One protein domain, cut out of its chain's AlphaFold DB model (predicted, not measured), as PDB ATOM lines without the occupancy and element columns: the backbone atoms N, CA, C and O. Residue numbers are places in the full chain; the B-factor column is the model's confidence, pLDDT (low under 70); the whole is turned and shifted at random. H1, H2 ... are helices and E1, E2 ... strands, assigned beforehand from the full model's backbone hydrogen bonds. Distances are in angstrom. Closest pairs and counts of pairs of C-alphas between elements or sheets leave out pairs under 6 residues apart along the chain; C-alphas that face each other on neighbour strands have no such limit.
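This is residues 186 to 291 of the 303 residues of the protein "HNH endonuclease" of Candidatus Nitrosopelagicus sp (UniProt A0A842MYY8). A short ribbon of two strands, E3 and E4, lies in the middle of this model, with the hairpin of E1 and E2 toward one end of the longest axis and the longest helix, H5, toward the other. Helices are set round the ribbon instead of forming a bundle: H1 has its last residue near E4, H3 lies near E3, and H4 stands near H5. The printed part has 106 residues with five named helices and four named strands, in the order H1, E1, E2, E3, H2, E4, H3, H4, H5; both two-stranded sheets, E1 - E2 and E3 - E4, are antiparallel, and the class is mixed, helices and strands. It is compact, with a radius of gyration of the C-alphas of 13.4 A, and spans 38 by 30 by 23 A.

Begin with H1, residues 186 to 195, and look from its Tyr 195 to Pro 238 of E4, residues 236 to 239: these closest C-alphas are 6.9 A apart. Next come E1, residues 200 to 202, and E2, residues 209 to 211, an antiparallel hairpin at 150 degrees, where N 201 and O 210 are 2.9 A apart, within hydrogen-bond range. The closest C-alphas of E1 and E4, those of Glu 202 and Pro 238, are 7.2 A apart. E3, residues 218 to 221, is the antiparallel neighbour of E4 at 137 degrees; check N 220 and O 237, 3.0 A, and N 239 and O 218, 2.9 A, both within hydrogen-bond range. H2, residues 225 to 228, only just touches H5, residues 275 to 289, with 3 pairs of C-alphas within 8 A, the closest being Phe 227 and Cys 285, 6.8 A. For H3, residues 241 to 247, look at Asn 244 and at Asp 220 of E3, the closest C-alphas, 6.3 A. H4, residues 254 to 264, is close to H5 but not clearly touching, with C-alphas 261 and 275 closest at 7.1 A; they run opposite ways at a shallow tilt of 34 degrees, only just short of steep. Every O i to N i+4 pair is within hydrogen-bond range in H1, H3, H4 and H5; H2 is too short for one.

Find C-alpha 186 at (-7.519, 88.497, -25.257), from which H1 runs 14.5 A. E3 begins at C-alpha 218, (7.247, 98.603, -29.498), and is 9.7 A long; E4 is 9.6 A. H3 measures 10.1 A, H4 14.9 A and H5 20.2 A, ending at C-alpha 289, (-3.993, 118.428, -32.071).

The C-alphas farthest apart, those of Pro 198 and Ile 291, are 41.4 A apart. The printed part has no cut and no long link. Mean pLDDT of the printed part is 87.2; look for values under 70 at residues 290 to 291.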
ATOM      1  N   HIS A 186      -6.906  88.869 -23.986       86.88
ATOM      2  CA  HIS A 186      -7.519  88.497 -25.257       86.88
ATOM      3  C   HIS A 186      -6.938  89.296 -26.436       86.88
ATOM      4  O   HIS A 186      -6.491  88.681 -27.401       86.88
ATOM      5  N   GLU A 187      -6.834  90.621 -26.317       88.81
ATOM      6  CA  GLU A 187      -6.211  91.484 -27.325       88.81
ATOM      7  C   GLU A 187      -4.715  91.191 -27.486       88.81
ATOM      8  O   GLU A 187      -4.179  91.259 -28.586       88.81
ATOM      9  N   LEU A 188      -4.017  90.809 -26.409       88.12
ATOM     10  CA  LEU A 188      -2.604  90.430 -26.486       88.12
ATOM     11  C   LEU A 188      -2.385  89.147 -27.305       88.12
ATOM     12  O   LEU A 188      -1.354  89.015 -27.968       88.12
ATOM     13  N   ARG A 189      -3.318  88.187 -27.250       89.06
ATOM     14  CA  ARG A 189      -3.266  86.990 -28.109       89.06
ATOM     15  C   ARG A 189      -3.457  87.378 -29.568       89.06
ATOM     16  O   ARG A 189      -2.633  87.018 -30.401       89.06
ATOM     17  N   GLU A 190      -4.471  88.186 -29.840       90.94
ATOM     18  CA  GLU A 190      -4.777  88.645 -31.192       90.94
ATOM     19  C   GLU A 190      -3.663  89.524 -31.780       90.94
ATOM     20  O   GLU A 190      -3.274  89.352 -32.929       90.94
ATOM     21  N   TRP A 191      -3.044  90.386 -30.973       90.56
ATOM     22  CA  TRP A 191      -1.839  91.126 -31.348       90.56
ATOM     23  C   TRP A 191      -0.720  90.202 -31.841       90.56
ATOM     24  O   TRP A 191      -0.068  90.494 -32.845       90.56
ATOM     25  N   LYS A 192      -0.473  89.093 -31.130       89.19
ATOM     26  CA  LYS A 192       0.553  88.121 -31.526       89.19
ATOM     27  C   LYS A 192       0.181  87.436 -32.838       89.19
ATOM     28  O   LYS A 192       1.048  87.321 -33.694       89.19
ATOM     29  N   GLU A 193      -1.082  87.049 -33.012       89.69
ATOM     30  CA  GLU A 193      -1.592  86.469 -34.265       89.69
ATOM     31  C   GLU A 193      -1.437  87.434 -35.454       89.69
ATOM     32  O   GLU A 193      -1.060  87.012 -36.544       89.69
ATOM     33  N   LEU A 194      -1.681  88.730 -35.239       89.06
ATOM     34  CA  LEU A 194      -1.611  89.757 -36.281       89.06
ATOM     35  C   LEU A 194      -0.181  90.118 -36.694       89.06
ATOM     36  O   LEU A 194       0.062  90.406 -37.864       89.06
ATOM     37  N   TYR A 195       0.749  90.177 -35.736       89.31
ATOM     38  CA  TYR A 195       2.024  90.875 -35.942       89.31
ATOM     39  C   TYR A 195       3.277  90.054 -35.650       89.31
ATOM     40  O   TYR A 195       4.372  90.483 -36.021       89.31
ATOM     41  N   VAL A 196       3.160  88.909 -34.977       80.62
ATOM     42  CA  VAL A 196       4.321  88.123 -34.546       80.62
ATOM     43  C   VAL A 196       4.414  86.845 -35.376       80.62
ATOM     44  O   VAL A 196       3.732  85.857 -35.113       80.62
ATOM     45  N   LYS A 197       5.327  86.848 -36.353       81.94
ATOM     46  CA  LYS A 197       5.852  85.624 -36.979       81.94
ATOM     47  C   LYS A 197       6.840  84.956 -36.001       81.94
ATOM     48  O   LYS A 197       7.291  85.626 -35.068       81.94
ATOM     49  N   PRO A 198       7.221  83.671 -36.163       81.75
ATOM     50  CA  PRO A 198       8.154  82.996 -35.253       81.75
ATOM     51  C   PRO A 198       9.442  83.802 -34.996       81.75
ATOM     52  O   PRO A 198      10.361  83.836 -35.808       81.75
ATOM     53  N   GLY A 199       9.492  84.492 -33.851       81.88
ATOM     54  CA  GLY A 199      10.616  85.336 -33.442       81.88
ATOM     55  C   GLY A 199      10.824  86.622 -34.252       81.88
ATOM     56  O   GLY A 199      11.855  87.267 -34.058       81.88
ATOM     57  N   GLN A 200       9.895  87.021 -35.125       91.00
ATOM     58  CA  GLN A 200      10.038  88.188 -36.005       91.00
ATOM     59  C   GLN A 200       8.760  89.030 -36.081       91.00
ATOM     60  O   GLN A 200       7.654  88.538 -35.864       91.00
ATOM     61  N   PHE A 201       8.914  90.308 -36.411       93.12
ATOM     62  CA  PHE A 201       7.809  91.215 -36.709       93.12
ATOM     63  C   PHE A 201       8.196  92.176 -37.832       93.12
ATOM     64  O   PHE A 201       9.367  92.528 -37.976       93.12
ATOM     65  N   GLU A 202       7.210  92.646 -38.584       93.69
ATOM     66  CA  GLU A 202       7.380  93.728 -39.552       93.69
ATOM     67  C   GLU A 202       7.021  95.065 -38.892       93.69
ATOM     68  O   GLU A 202       5.976  95.198 -38.249       93.69
ATOM     69  N   CYS A 203       7.891  96.069 -39.002       93.38
ATOM     70  CA  CYS A 203       7.585  97.409 -38.509       93.38
ATOM     71  C   CYS A 203       6.530  98.066 -39.405       93.38
ATOM     72  O   CYS A 203       6.782  98.307 -40.582       93.38
ATOM     73  N   PHE A 204       5.401  98.473 -38.827       93.88
ATOM     74  CA  PHE A 204       4.287  99.094 -39.548       93.88
ATOM     75  C   PHE A 204       4.685 100.352 -40.349       93.88
ATOM     76  O   PHE A 204       4.100 100.666 -41.387       93.88
ATOM     77  N   TYR A 205       5.699 101.083 -39.881       92.12
ATOM     78  CA  TYR A 205       6.103 102.354 -40.476       92.12
ATOM     79  C   TYR A 205       7.134 102.210 -41.597       92.12
ATOM     80  O   TYR A 205       6.938 102.793 -42.667       92.12
ATOM     81  N   CYS A 206       8.219 101.464 -41.368       91.38
ATOM     82  CA  CYS A 206       9.302 101.304 -42.347       91.38
ATOM     83  C   CYS A 206       9.187 100.029 -43.195       91.38
ATOM     84  O   CYS A 206       9.903  99.910 -44.180       91.38
ATOM     85  N   GLY A 207       8.315  99.083 -42.831       91.19
ATOM     86  CA  GLY A 207       8.121  97.815 -43.546       91.19
ATOM     87  C   GLY A 207       9.259  96.802 -43.385       91.19
ATOM     88  O   GLY A 207       9.206  95.730 -43.971       91.19
ATOM     89  N   CYS A 208      10.302  97.113 -42.609       91.62
ATOM     90  CA  CYS A 208      11.403  96.173 -42.393       91.62
ATOM     91  C   CYS A 208      11.022  95.101 -41.372       91.62
ATOM     92  O   CYS A 208      10.338  95.387 -40.383       91.62
ATOM     93  N   GLU A 209      11.547  93.895 -41.569       92.88
ATOM     94  CA  GLU A 209      11.428  92.796 -40.617       92.88
ATOM     95  C   GLU A 209      12.536  92.856 -39.555       92.88
ATOM     96  O   GLU A 209      13.713  93.070 -39.847       92.88
ATOM     97  N   PHE A 210      12.162  92.649 -38.295       91.25
ATOM     98  CA  PHE A 210      13.061  92.667 -37.144       91.25
ATOM     99  C   PHE A 210      12.842  91.432 -36.274       91.25
ATOM    100  O   PHE A 210      11.728  90.919 -36.164       91.25
ATOM    101  N   LYS A 211      13.892  90.987 -35.577       90.81
ATOM    102  CA  LYS A 211      13.764  89.960 -34.535       90.81
ATOM    103  C   LYS A 211      13.056  90.526 -33.302       90.81
ATOM    104  O   LYS A 211      13.351  91.642 -32.867       90.81
ATOM    105  N   VAL A 212      12.170  89.733 -32.708       87.31
ATOM    106  CA  VAL A 212      11.517  90.041 -31.430       87.31
ATOM    107  C   VAL A 212      12.557  90.000 -30.310       87.31
ATOM    108  O   VAL A 212      13.344  89.061 -30.203       87.31
ATOM    109  N   GLN A 213      12.565  91.028 -29.465       87.12
ATOM    110  CA  GLN A 213      13.465  91.174 -28.320       87.12
ATOM    111  C   GLN A 213      12.687  91.719 -27.113       87.12
ATOM    112  O   GLN A 213      11.547  92.154 -27.241       87.12
ATOM    113  N   LYS A 214      13.311  91.779 -25.928       77.19
ATOM    114  CA  LYS A 214      12.672  92.192 -24.656       77.19
ATOM    115  C   LYS A 214      11.913  93.540 -24.705       77.19
ATOM    116  O   LYS A 214      11.090  93.794 -23.833       77.19
ATOM    117  N   LYS A 215      12.186  94.410 -25.687       77.00
ATOM    118  CA  LYS A 215      11.525  95.717 -25.887       77.00
ATOM    119  C   LYS A 215      11.100  95.984 -27.342       77.00
ATOM    120  O   LYS A 215      10.841  97.133 -27.692       77.00
ATOM    121  N   MET A 216      11.084  94.958 -28.194       80.19
ATOM    122  CA  MET A 216      10.729  95.071 -29.613       80.19
ATOM    123  C   MET A 216       9.870  93.875 -30.053       80.19
ATOM    124  O   MET A 216      10.273  92.743 -29.784       80.19
ATOM    125  N   PRO A 217       8.738  94.085 -30.747       86.75
ATOM    126  CA  PRO A 217       8.212  95.370 -31.222       86.75
ATOM    127  C   PRO A 217       7.779  96.308 -30.092       86.75
ATOM    128  O   PRO A 217       7.279  95.863 -29.060       86.75
ATOM    129  N   ALA A 218       7.957  97.614 -30.298       89.06
ATOM    130  CA  ALA A 218       7.247  98.603 -29.498       89.06
ATOM    131  C   ALA A 218       5.777  98.613 -29.943       89.06
ATOM    132  O   ALA A 218       5.503  98.590 -31.145       89.06
ATOM    133  N   ARG A 219       4.842  98.642 -28.987       91.00
ATOM    134  CA  ARG A 219       3.424  98.892 -29.275       91.00
ATOM    135  C   ARG A 219       3.227 100.396 -29.412       91.00
ATOM    136  O   ARG A 219       3.316 101.114 -28.414       91.00
ATOM    137  N   ASP A 220       2.990 100.849 -30.633       91.25
ATOM    138  CA  ASP A 220       2.708 102.248 -30.918       91.25
ATOM    139  C   ASP A 220       1.212 102.477 -31.158       91.25
ATOM    140  O   ASP A 220       0.515 101.571 -31.615       91.25
ATOM    141  N   HIS A 221       0.735 103.685 -30.855       91.88
ATOM    142  CA  HIS A 221      -0.646 104.088 -31.107       91.88
ATOM    143  C   HIS A 221      -0.724 104.906 -32.393       91.88
ATOM    144  O   HIS A 221      -0.069 105.944 -32.510       91.88
ATOM    145  N   VAL A 222      -1.549 104.460 -33.339       92.81
ATOM    146  CA  VAL A 222      -1.761 105.100 -34.645       92.81
ATOM    147  C   VAL A 222      -2.217 106.544 -34.428       92.81
ATOM    148  O   VAL A 222      -1.496 107.473 -34.804       92.81
ATOM    149  N   ILE A 223      -3.331 106.732 -33.716       90.75
ATOM    150  CA  ILE A 223      -3.755 108.024 -33.168       90.75
ATOM    151  C   ILE A 223      -3.114 108.193 -31.780       90.75
ATOM    152  O   ILE A 223      -3.262 107.299 -30.942       90.75
ATOM    153  N   PRO A 224      -2.423 109.316 -31.493       87.75
ATOM    154  CA  PRO A 224      -1.687 109.517 -30.248       87.75
ATOM    155  C   PRO A 224      -2.504 109.219 -28.988       87.75
ATOM    156  O   PRO A 224      -3.595 109.755 -28.793       87.75
ATOM    157  N   PHE A 225      -1.927 108.440 -28.066       83.69
ATOM    158  CA  PHE A 225      -2.541 108.149 -26.763       83.69
ATOM    159  C   PHE A 225      -2.883 109.429 -25.983       83.69
ATOM    160  O   PHE A 225      -3.888 109.485 -25.288       83.69
ATOM    161  N   ALA A 226      -2.072 110.485 -26.126       78.31
ATOM    162  CA  ALA A 226      -2.334 111.786 -25.508       78.31
ATOM    163  C   ALA A 226      -3.626 112.463 -26.013       78.31
ATOM    164  O   ALA A 226      -4.112 113.387 -25.361       78.31
ATOM    165  N   PHE A 227      -4.162 112.020 -27.156       81.06
ATOM    166  CA  PHE A 227      -5.398 112.510 -27.755       81.06
ATOM    167  C   PHE A 227      -6.598 111.596 -27.454       81.06
ATOM    168  O   PHE A 227      -7.626 112.096 -26.995       81.06
ATOM    169  N   VAL A 228      -6.479 110.283 -27.702       81.69
ATOM    170  CA  VAL A 228      -7.601 109.331 -27.532       81.69
ATOM    171  C   VAL A 228      -7.743 108.791 -26.109       81.69
ATOM    172  O   VAL A 228      -8.853 108.498 -25.682       81.69
ATOM    173  N   GLY A 229      -6.644 108.667 -25.361       77.31
ATOM    174  CA  GLY A 229      -6.645 108.146 -23.992       77.31
ATOM    175  C   GLY A 229      -6.962 106.653 -23.844       77.31
ATOM    176  O   GLY A 229      -7.231 106.222 -22.725       77.31
ATOM    177  N   THR A 230      -6.942 105.876 -24.930       77.94
ATOM    178  CA  THR A 230      -7.251 104.438 -24.944       77.94
ATOM    179  C   THR A 230      -6.065 103.612 -25.456       77.94
ATOM    180  O   THR A 230      -5.298 104.073 -26.304       77.94
ATOM    181  N   ASP A 231      -5.907 102.397 -24.922       84.44
ATOM    182  CA  ASP A 231      -4.808 101.463 -25.233       84.44
ATOM    183  C   ASP A 231      -5.258 100.283 -26.128       84.44
ATOM    184  O   ASP A 231      -4.542  99.289 -26.238       84.44
ATOM    185  N   GLU A 232      -6.432 100.395 -26.759       88.31
ATOM    186  CA  GLU A 232      -7.101  99.316 -27.505       88.31
ATOM    187  C   GLU A 232      -6.292  98.814 -28.714       88.31
ATOM    188  O   GLU A 232      -5.535  99.555 -29.372       88.31
ATOM    189  N   LEU A 233      -6.506  97.548 -29.082       91.62
ATOM    190  CA  LEU A 233      -5.804  96.899 -30.190       91.62
ATOM    191  C   LEU A 233      -6.068  97.569 -31.546       91.62
ATOM    192  O   LEU A 233      -5.151  97.666 -32.374       91.62
ATOM    193  N   TYR A 234      -7.287  98.067 -31.778       92.88
ATOM    194  CA  TYR A 234      -7.670  98.701 -33.049       92.88
ATOM    195  C   TYR A 234      -6.852  99.965 -33.359       92.88
ATOM    196  O   TYR A 234      -6.697 100.332 -34.527       92.88
ATOM    197  N   ASN A 235      -6.292 100.608 -32.329       93.25
ATOM    198  CA  ASN A 235      -5.422 101.777 -32.449       93.25
ATOM    199  C   ASN A 235      -3.931 101.423 -32.291       93.25
ATOM    200  O   ASN A 235      -3.087 102.309 -32.350       93.25
ATOM    201  N   SER A 236      -3.583 100.148 -32.094       93.19
ATOM    202  CA  SER A 236      -2.209  99.707 -31.827       93.19
ATOM    203  C   SER A 236      -1.546  99.065 -33.057       93.19
ATOM    204  O   SER A 236      -2.175  98.242 -33.725       93.19
ATOM    205  N   VAL A 237      -0.264  99.375 -33.312       94.19
ATOM    206  CA  VAL A 237       0.575  98.798 -34.395       94.19
ATOM    207  C   VAL A 237       2.029  98.544 -33.952       94.19
ATOM    208  O   VAL A 237       2.536  99.258 -33.079       94.19
ATOM    209  N   PRO A 238       2.731  97.527 -34.496       94.38
ATOM    210  CA  PRO A 238       4.114  97.236 -34.126       94.38
ATOM    211  C   PRO A 238       5.080  98.232 -34.775       94.38
ATOM    212  O   PRO A 238       5.040  98.466 -35.983       94.38
ATOM    213  N   ALA A 239       6.009  98.773 -33.993       93.44
ATOM    214  CA  ALA A 239       7.021  99.695 -34.488       93.44
ATOM    215  C   ALA A 239       8.426  99.312 -34.008       93.44
ATOM    216  O   ALA A 239       8.626  98.828 -32.888       93.44
ATOM    217  N   CYS A 240       9.431  99.566 -34.848       92.44
ATOM    218  CA  CYS A 240      10.820  99.556 -34.405       92.44
ATOM    219  C   CYS A 240      11.097 100.785 -33.521       92.44
ATOM    220  O   CYS A 240      10.388 101.792 -33.586       92.44
ATOM    221  N   THR A 241      12.151 100.729 -32.701       89.62
ATOM    222  CA  THR A 241      12.484 101.808 -31.756       89.62
ATOM    223  C   THR A 241      12.678 103.161 -32.443       89.62
ATOM    224  O   THR A 241      12.233 104.176 -31.910       89.62
ATOM    225  N   LYS A 242      13.285 103.172 -33.639       89.31
ATOM    226  CA  LYS A 242      13.506 104.389 -34.431       89.31
ATOM    227  C   LYS A 242      12.182 105.010 -34.878       89.31
ATOM    228  O   LYS A 242      11.908 106.149 -34.520       89.31
ATOM    229  N   CYS A 243      11.333 104.253 -35.578       91.19
ATOM    230  CA  CYS A 243      10.046 104.763 -36.061       91.19
ATOM    231  C   CYS A 243       9.118 105.184 -34.918       91.19
ATOM    232  O   CYS A 243       8.506 106.242 -35.002       91.19
ATOM    233  N   ASN A 244       9.054 104.408 -33.831       89.69
ATOM    234  CA  ASN A 244       8.259 104.764 -32.653       89.69
ATOM    235  C   ASN A 244       8.730 106.087 -32.021       89.69
ATOM    236  O   ASN A 244       7.920 106.937 -31.665       89.69
ATOM    237  N   GLY A 245      10.049 106.272 -31.889       85.62
ATOM    238  CA  GLY A 245      10.625 107.503 -31.344       85.62
ATOM    239  C   GLY A 245      10.419 108.718 -32.250       85.62
ATOM    240  O   GLY A 245      10.140 109.806 -31.755       85.62
ATOM    241  N   GLU A 246      10.531 108.531 -33.567       84.81
ATOM    242  CA  GLU A 246      10.353 109.594 -34.563       84.81
ATOM    243  C   GLU A 246       8.889 110.000 -34.745       84.81
ATOM    244  O   GLU A 246       8.608 111.193 -34.859       84.81
ATOM    245  N   LYS A 247       7.954 109.038 -34.747       85.88
ATOM    246  CA  LYS A 247       6.524 109.344 -34.792       85.88
ATOM    247  C   LYS A 247       6.101 110.099 -33.542       85.88
ATOM    248  O   LYS A 247       5.447 111.126 -33.675       85.88
ATOM    249  N   SER A 248       6.507 109.656 -32.349       83.75
ATOM    250  CA  SER A 248       6.111 110.315 -31.097       83.75
ATOM    251  C   SER A 248       4.577 110.493 -31.053       83.75
ATOM    252  O   SER A 248       3.850 109.515 -31.214       83.75
ATOM    253  N   ASP A 249       4.074 111.720 -30.907       81.81
ATOM    254  CA  ASP A 249       2.643 112.039 -30.962       81.81
ATOM    255  C   ASP A 249       2.163 112.514 -32.354       81.81
ATOM    256  O   ASP A 249       1.135 113.172 -32.438       81.81
ATOM    257  N   ALA A 250       2.895 112.239 -33.439       84.00
ATOM    258  CA  ALA A 250       2.483 112.528 -34.819       84.00
ATOM    259  C   ALA A 250       1.440 111.523 -35.330       84.00
ATOM    260  O   ALA A 250       1.447 110.357 -34.921       84.00
ATOM    261  N   LEU A 251       0.610 111.945 -36.286       88.25
ATOM    262  CA  LEU A 251      -0.231 111.035 -37.066       88.25
ATOM    263  C   LEU A 251       0.565 110.397 -38.218       88.25
ATOM    264  O   LEU A 251       1.464 111.041 -38.776       88.25
ATOM    265  N   PRO A 252       0.265 109.138 -38.589       88.69
ATOM    266  CA  PRO A 252       0.720 108.588 -39.862       88.69
ATOM    267  C   PRO A 252       0.030 109.286 -41.044       88.69
ATOM    268  O   PRO A 252      -0.880 110.083 -40.850       88.69
ATOM    269  N   ASP A 253       0.469 108.990 -42.267       87.62
ATOM    270  CA  ASP A 253      -0.264 109.381 -43.475       87.62
ATOM    271  C   ASP A 253      -1.566 108.579 -43.659       87.62
ATOM    272  O   ASP A 253      -1.764 107.523 -43.048       87.62
ATOM    273  N   GLU A 254      -2.437 109.097 -44.529       88.50
ATOM    274  CA  GLU A 254      -3.751 108.514 -44.814       88.50
ATOM    275  C   GLU A 254      -3.633 107.076 -45.325       88.50
ATOM    276  O   GLU A 254      -4.355 106.194 -44.871       88.50
ATOM    277  N   ASP A 255      -2.659 106.797 -46.196       90.50
ATOM    278  CA  ASP A 255      -2.450 105.459 -46.757       90.50
ATOM    279  C   ASP A 255      -2.157 104.421 -45.666       90.50
ATOM    280  O   ASP A 255      -2.660 103.292 -45.696       90.50
ATOM    281  N   ARG A 256      -1.330 104.777 -44.676       91.56
ATOM    282  CA  ARG A 256      -1.099 103.929 -43.502       91.56
ATOM    283  C   ARG A 256      -2.345 103.840 -42.636       91.56
ATOM    284  O   ARG A 256      -2.651 102.743 -42.169       91.56
ATOM    285  N   PHE A 257      -3.058 104.940 -42.420       93.62
ATOM    286  CA  PHE A 257      -4.299 104.909 -41.652       93.62
ATOM    287  C   PHE A 257      -5.332 103.957 -42.283       93.62
ATOM    288  O   PHE A 257      -5.863 103.091 -41.590       93.62
ATOM    289  N   GLU A 258      -5.503 103.976 -43.605       94.81
ATOM    290  CA  GLU A 258      -6.378 103.047 -44.333       94.81
ATOM    291  C   GLU A 258      -5.952 101.579 -44.194       94.81
ATOM    292  O   GLU A 258      -6.795 100.683 -44.066       94.81
ATOM    293  N   LYS A 259      -4.642 101.293 -44.137       94.50
ATOM    294  CA  LYS A 259      -4.161  99.935 -43.818       94.50
ATOM    295  C   LYS A 259      -4.624  99.491 -42.432       94.50
ATOM    296  O   LYS A 259      -4.987  98.325 -42.261       94.50
ATOM    297  N   VAL A 260      -4.641 100.402 -41.457       95.31
ATOM    298  CA  VAL A 260      -5.150 100.129 -40.105       95.31
ATOM    299  C   VAL A 260      -6.652  99.886 -40.146       95.31
ATOM    300  O   VAL A 260      -7.095  98.904 -39.559       95.31
ATOM    301  N   ILE A 261      -7.423 100.692 -40.883       95.88
ATOM    302  CA  ILE A 261      -8.866 100.469 -41.071       95.88
ATOM    303  C   ILE A 261      -9.136  99.083 -41.657       95.88
ATOM    304  O   ILE A 261      -9.941  98.316 -41.122       95.88
ATOM    305  N   LYS A 262      -8.420  98.716 -42.725       95.69
ATOM    306  CA  LYS A 262      -8.556  97.402 -43.360       95.69
ATOM    307  C   LYS A 262      -8.200  96.270 -42.396       95.69
ATOM    308  O   LYS A 262      -8.951  95.301 -42.314       95.69
ATOM    309  N   ARG A 263      -7.111  96.409 -41.629       93.94
ATOM    310  CA  ARG A 263      -6.728  95.467 -40.561       93.94
ATOM    311  C   ARG A 263      -7.805  95.382 -39.487       93.94
ATOM    312  O   ARG A 263      -8.155  94.292 -39.060       93.94
ATOM    313  N   ASN A 264      -8.380  96.506 -39.074       94.19
ATOM    314  CA  ASN A 264      -9.390  96.527 -38.023       94.19
ATOM    315  C   ASN A 264     -10.627  95.715 -38.411       94.19
ATOM    316  O   ASN A 264     -11.292  95.204 -37.520       94.19
ATOM    317  N   LYS A 265     -10.923  95.502 -39.703       92.25
ATOM    318  CA  LYS A 265     -12.008  94.601 -40.145       92.25
ATOM    319  C   LYS A 265     -11.787  93.145 -39.721       92.25
ATOM    320  O   LYS A 265     -12.775  92.463 -39.477       92.25
ATOM    321  N   THR A 266     -10.538  92.706 -39.560       91.50
ATOM    322  CA  THR A 266     -10.190  91.327 -39.173       91.50
ATOM    323  C   THR A 266     -10.109  91.115 -37.664       91.50
ATOM    324  O   THR A 266      -9.996  89.970 -37.237       91.50
ATOM    325  N   ILE A 267     -10.141  92.190 -36.866       89.88
ATOM    326  CA  ILE A 267     -10.111  92.086 -35.404       89.88
ATOM    327  C   ILE A 267     -11.430  91.467 -34.922       89.88
ATOM    328  O   ILE A 267     -12.506  91.907 -35.334       89.88
ATOM    329  N   LYS A 268     -11.356  90.451 -34.067       84.38
ATOM    330  CA  LYS A 268     -12.510  89.692 -33.567       84.38
ATOM    331  C   LYS A 268     -13.263  90.471 -32.489       84.38
ATOM    332  O   LYS A 268     -14.482  90.578 -32.566       84.38
ATOM    333  N   ASN A 269     -12.536  91.060 -31.538       74.25
ATOM    334  CA  ASN A 269     -13.118  91.831 -30.440       74.25
ATOM    335  C   ASN A 269     -12.839  93.319 -30.629       74.25
ATOM    336  O   ASN A 269     -11.707  93.782 -30.543       74.25
ATOM    337  N   LYS A 270     -13.905  94.061 -30.906       72.06
ATOM    338  CA  LYS A 270     -13.895  95.499 -31.171       72.06
ATOM    339  C   LYS A 270     -14.837  96.196 -30.190       72.06
ATOM    340  O   LYS A 270     -15.792  96.853 -30.595       72.06
ATOM    341  N   GLU A 271     -14.616  95.980 -28.894       71.19
ATOM    342  CA  GLU A 271     -15.390  96.685 -27.869       71.19
ATOM    343  C   GLU A 271     -15.232  98.196 -28.085       71.19
ATOM    344  O   GLU A 271     -14.119  98.702 -28.224       71.19
ATOM    345  N   ASN A 272     -16.353  98.918 -28.166       73.50
ATOM    346  CA  ASN A 272     -16.375 100.373 -28.351       73.50
ATOM    347  C   ASN A 272     -15.658 100.880 -29.623       73.50
ATOM    348  O   ASN A 272     -15.134 101.993 -29.629       73.50
ATOM    349  N   TYR A 273     -15.613 100.076 -30.694       85.94
ATOM    350  CA  TYR A 273     -15.089 100.504 -31.994       85.94
ATOM    351  C   TYR A 273     -16.190 100.586 -33.048       85.94
ATOM    352  O   TYR A 273     -16.855  99.595 -33.362       85.94
ATOM    353  N   THR A 274     -16.258 101.736 -33.710       90.12
ATOM    354  CA  THR A 274     -16.845 101.875 -35.042       90.12
ATOM    355  C   THR A 274     -15.814 102.486 -35.992       90.12
ATOM    356  O   THR A 274     -14.964 103.287 -35.593       90.12
ATOM    357  N   GLU A 275     -15.861 102.098 -37.270       92.56
ATOM    358  CA  GLU A 275     -14.971 102.683 -38.283       92.56
ATOM    359  C   GLU A 275     -15.189 104.202 -38.390       92.56
ATOM    360  O   GLU A 275     -14.224 104.955 -38.503       92.56
ATOM    361  N   GLU A 276     -16.441 104.650 -38.281       91.44
ATOM    362  CA  GLU A 276     -16.822 106.062 -38.314       91.44
ATOM    363  C   GLU A 276     -16.178 106.865 -37.172       91.44
ATOM    364  O   GLU A 276     -15.500 107.859 -37.434       91.44
ATOM    365  N   GLU A 277     -16.300 106.416 -35.918       88.88
ATOM    366  CA  GLU A 277     -15.704 107.113 -34.767       88.88
ATOM    367  C   GLU A 277     -14.174 107.127 -34.825       88.88
ATOM    368  O   GLU A 277     -13.536 108.112 -34.435       88.88
ATOM    369  N   PHE A 278     -13.562 106.052 -35.329       91.69
ATOM    370  CA  PHE A 278     -12.111 105.980 -35.450       91.69
ATOM    371  C   PHE A 278     -11.585 106.925 -36.541       91.69
ATOM    372  O   PHE A 278     -10.620 107.657 -36.303       91.69
ATOM    373  N   ARG A 279     -12.268 107.004 -37.693       93.56
ATOM    374  CA  ARG A 279     -11.998 108.009 -38.738       93.56
ATOM    375  C   ARG A 279     -12.205 109.426 -38.214       93.56
ATOM    376  O   ARG A 279     -11.344 110.286 -38.404       93.56
ATOM    377  N   GLN A 280     -13.295 109.663 -37.486       89.56
ATOM    378  CA  GLN A 280     -13.568 110.964 -36.881       89.56
ATOM    379  C   GLN A 280     -12.469 111.363 -35.891       89.56
ATOM    380  O   GLN A 280     -12.045 112.519 -35.881       89.56
ATOM    381  N   SER A 281     -11.968 110.413 -35.098       89.00
ATOM    382  CA  SER A 281     -10.866 110.635 -34.158       89.00
ATOM    383  C   SER A 281      -9.568 111.013 -34.869       89.00
ATOM    384  O   SER A 281      -8.860 111.904 -34.402       89.00
ATOM    385  N   TYR A 282      -9.266 110.388 -36.010       89.75
ATOM    386  CA  TYR A 282      -8.097 110.727 -36.823       89.75
ATOM    387  C   TYR A 282      -8.213 112.150 -37.394       89.75
ATOM    388  O   TYR A 282      -7.336 112.982 -37.150       89.75
ATOM    389  N   CYS A 283      -9.347 112.481 -38.025       87.38
ATOM    390  CA  CYS A 283      -9.630 113.823 -38.552       87.38
ATOM    391  C   CYS A 283      -9.633 114.903 -37.458       87.38
ATOM    392  O   CYS A 283      -9.185 116.033 -37.661       87.38
ATOM    393  N   ASP A 284     -10.159 114.591 -36.274       84.62
ATOM    394  CA  ASP A 284     -10.155 115.513 -35.141       84.62
ATOM    395  C   ASP A 284      -8.764 115.672 -34.534       84.62
ATOM    396  O   ASP A 284      -8.429 116.767 -34.078       84.62
ATOM    397  N   CYS A 285      -7.948 114.621 -34.524       84.12
ATOM    398  CA  CYS A 285      -6.558 114.709 -34.101       84.12
ATOM    399  C   CYS A 285      -5.779 115.615 -35.054       84.12
ATOM    400  O   CYS A 285      -5.161 116.581 -34.605       84.12
ATOM    401  N   GLU A 286      -5.916 115.414 -36.362       82.44
ATOM    402  CA  GLU A 286      -5.287 116.271 -37.363       82.44
ATOM    403  C   GLU A 286      -5.703 117.739 -37.186       82.44
ATOM    404  O   GLU A 286      -4.860 118.616 -36.990       82.44
ATOM    405  N   ARG A 287      -7.015 118.009 -37.135       76.88
ATOM    406  CA  ARG A 287      -7.537 119.382 -37.055       76.88
ATOM    407  C   ARG A 287      -7.338 120.061 -35.709       76.88
ATOM    408  O   ARG A 287      -7.289 121.282 -35.669       76.88
ATOM    409  N   LYS A 288      -7.331 119.328 -34.592       70.69
ATOM    410  CA  LYS A 288      -7.363 119.927 -33.240       70.69
ATOM    411  C   LYS A 288      -6.055 119.744 -32.470       70.69
ATOM    412  O   LYS A 288      -5.833 120.474 -31.507       70.69
ATOM    413  N   TYR A 289      -5.242 118.737 -32.787       71.31
ATOM    414  CA  TYR A 289      -3.993 118.428 -32.071       71.31
ATOM    415  C   TYR A 289      -2.754 118.921 -32.836       71.31
ATOM    416  O   TYR A 289      -1.773 119.306 -32.199       71.31
ATOM    417  N   HIS A 290      -2.828 119.001 -34.172       68.06
ATOM    418  CA  HIS A 290      -1.699 119.320 -35.058       68.06
ATOM    419  C   HIS A 290      -1.798 120.662 -35.818       68.06
ATOM    420  O   HIS A 290      -1.113 120.842 -36.821       68.06
ATOM    421  N   ILE A 291      -2.604 121.631 -35.360       54.03
ATOM    422  CA  ILE A 291      -2.727 122.947 -36.028       54.03
ATOM    423  C   ILE A 291      -1.350 123.642 -36.131       54.03
ATOM    424  O   ILE A 291      -0.718 123.887 -35.103       54.03
TER     425      ILE A 291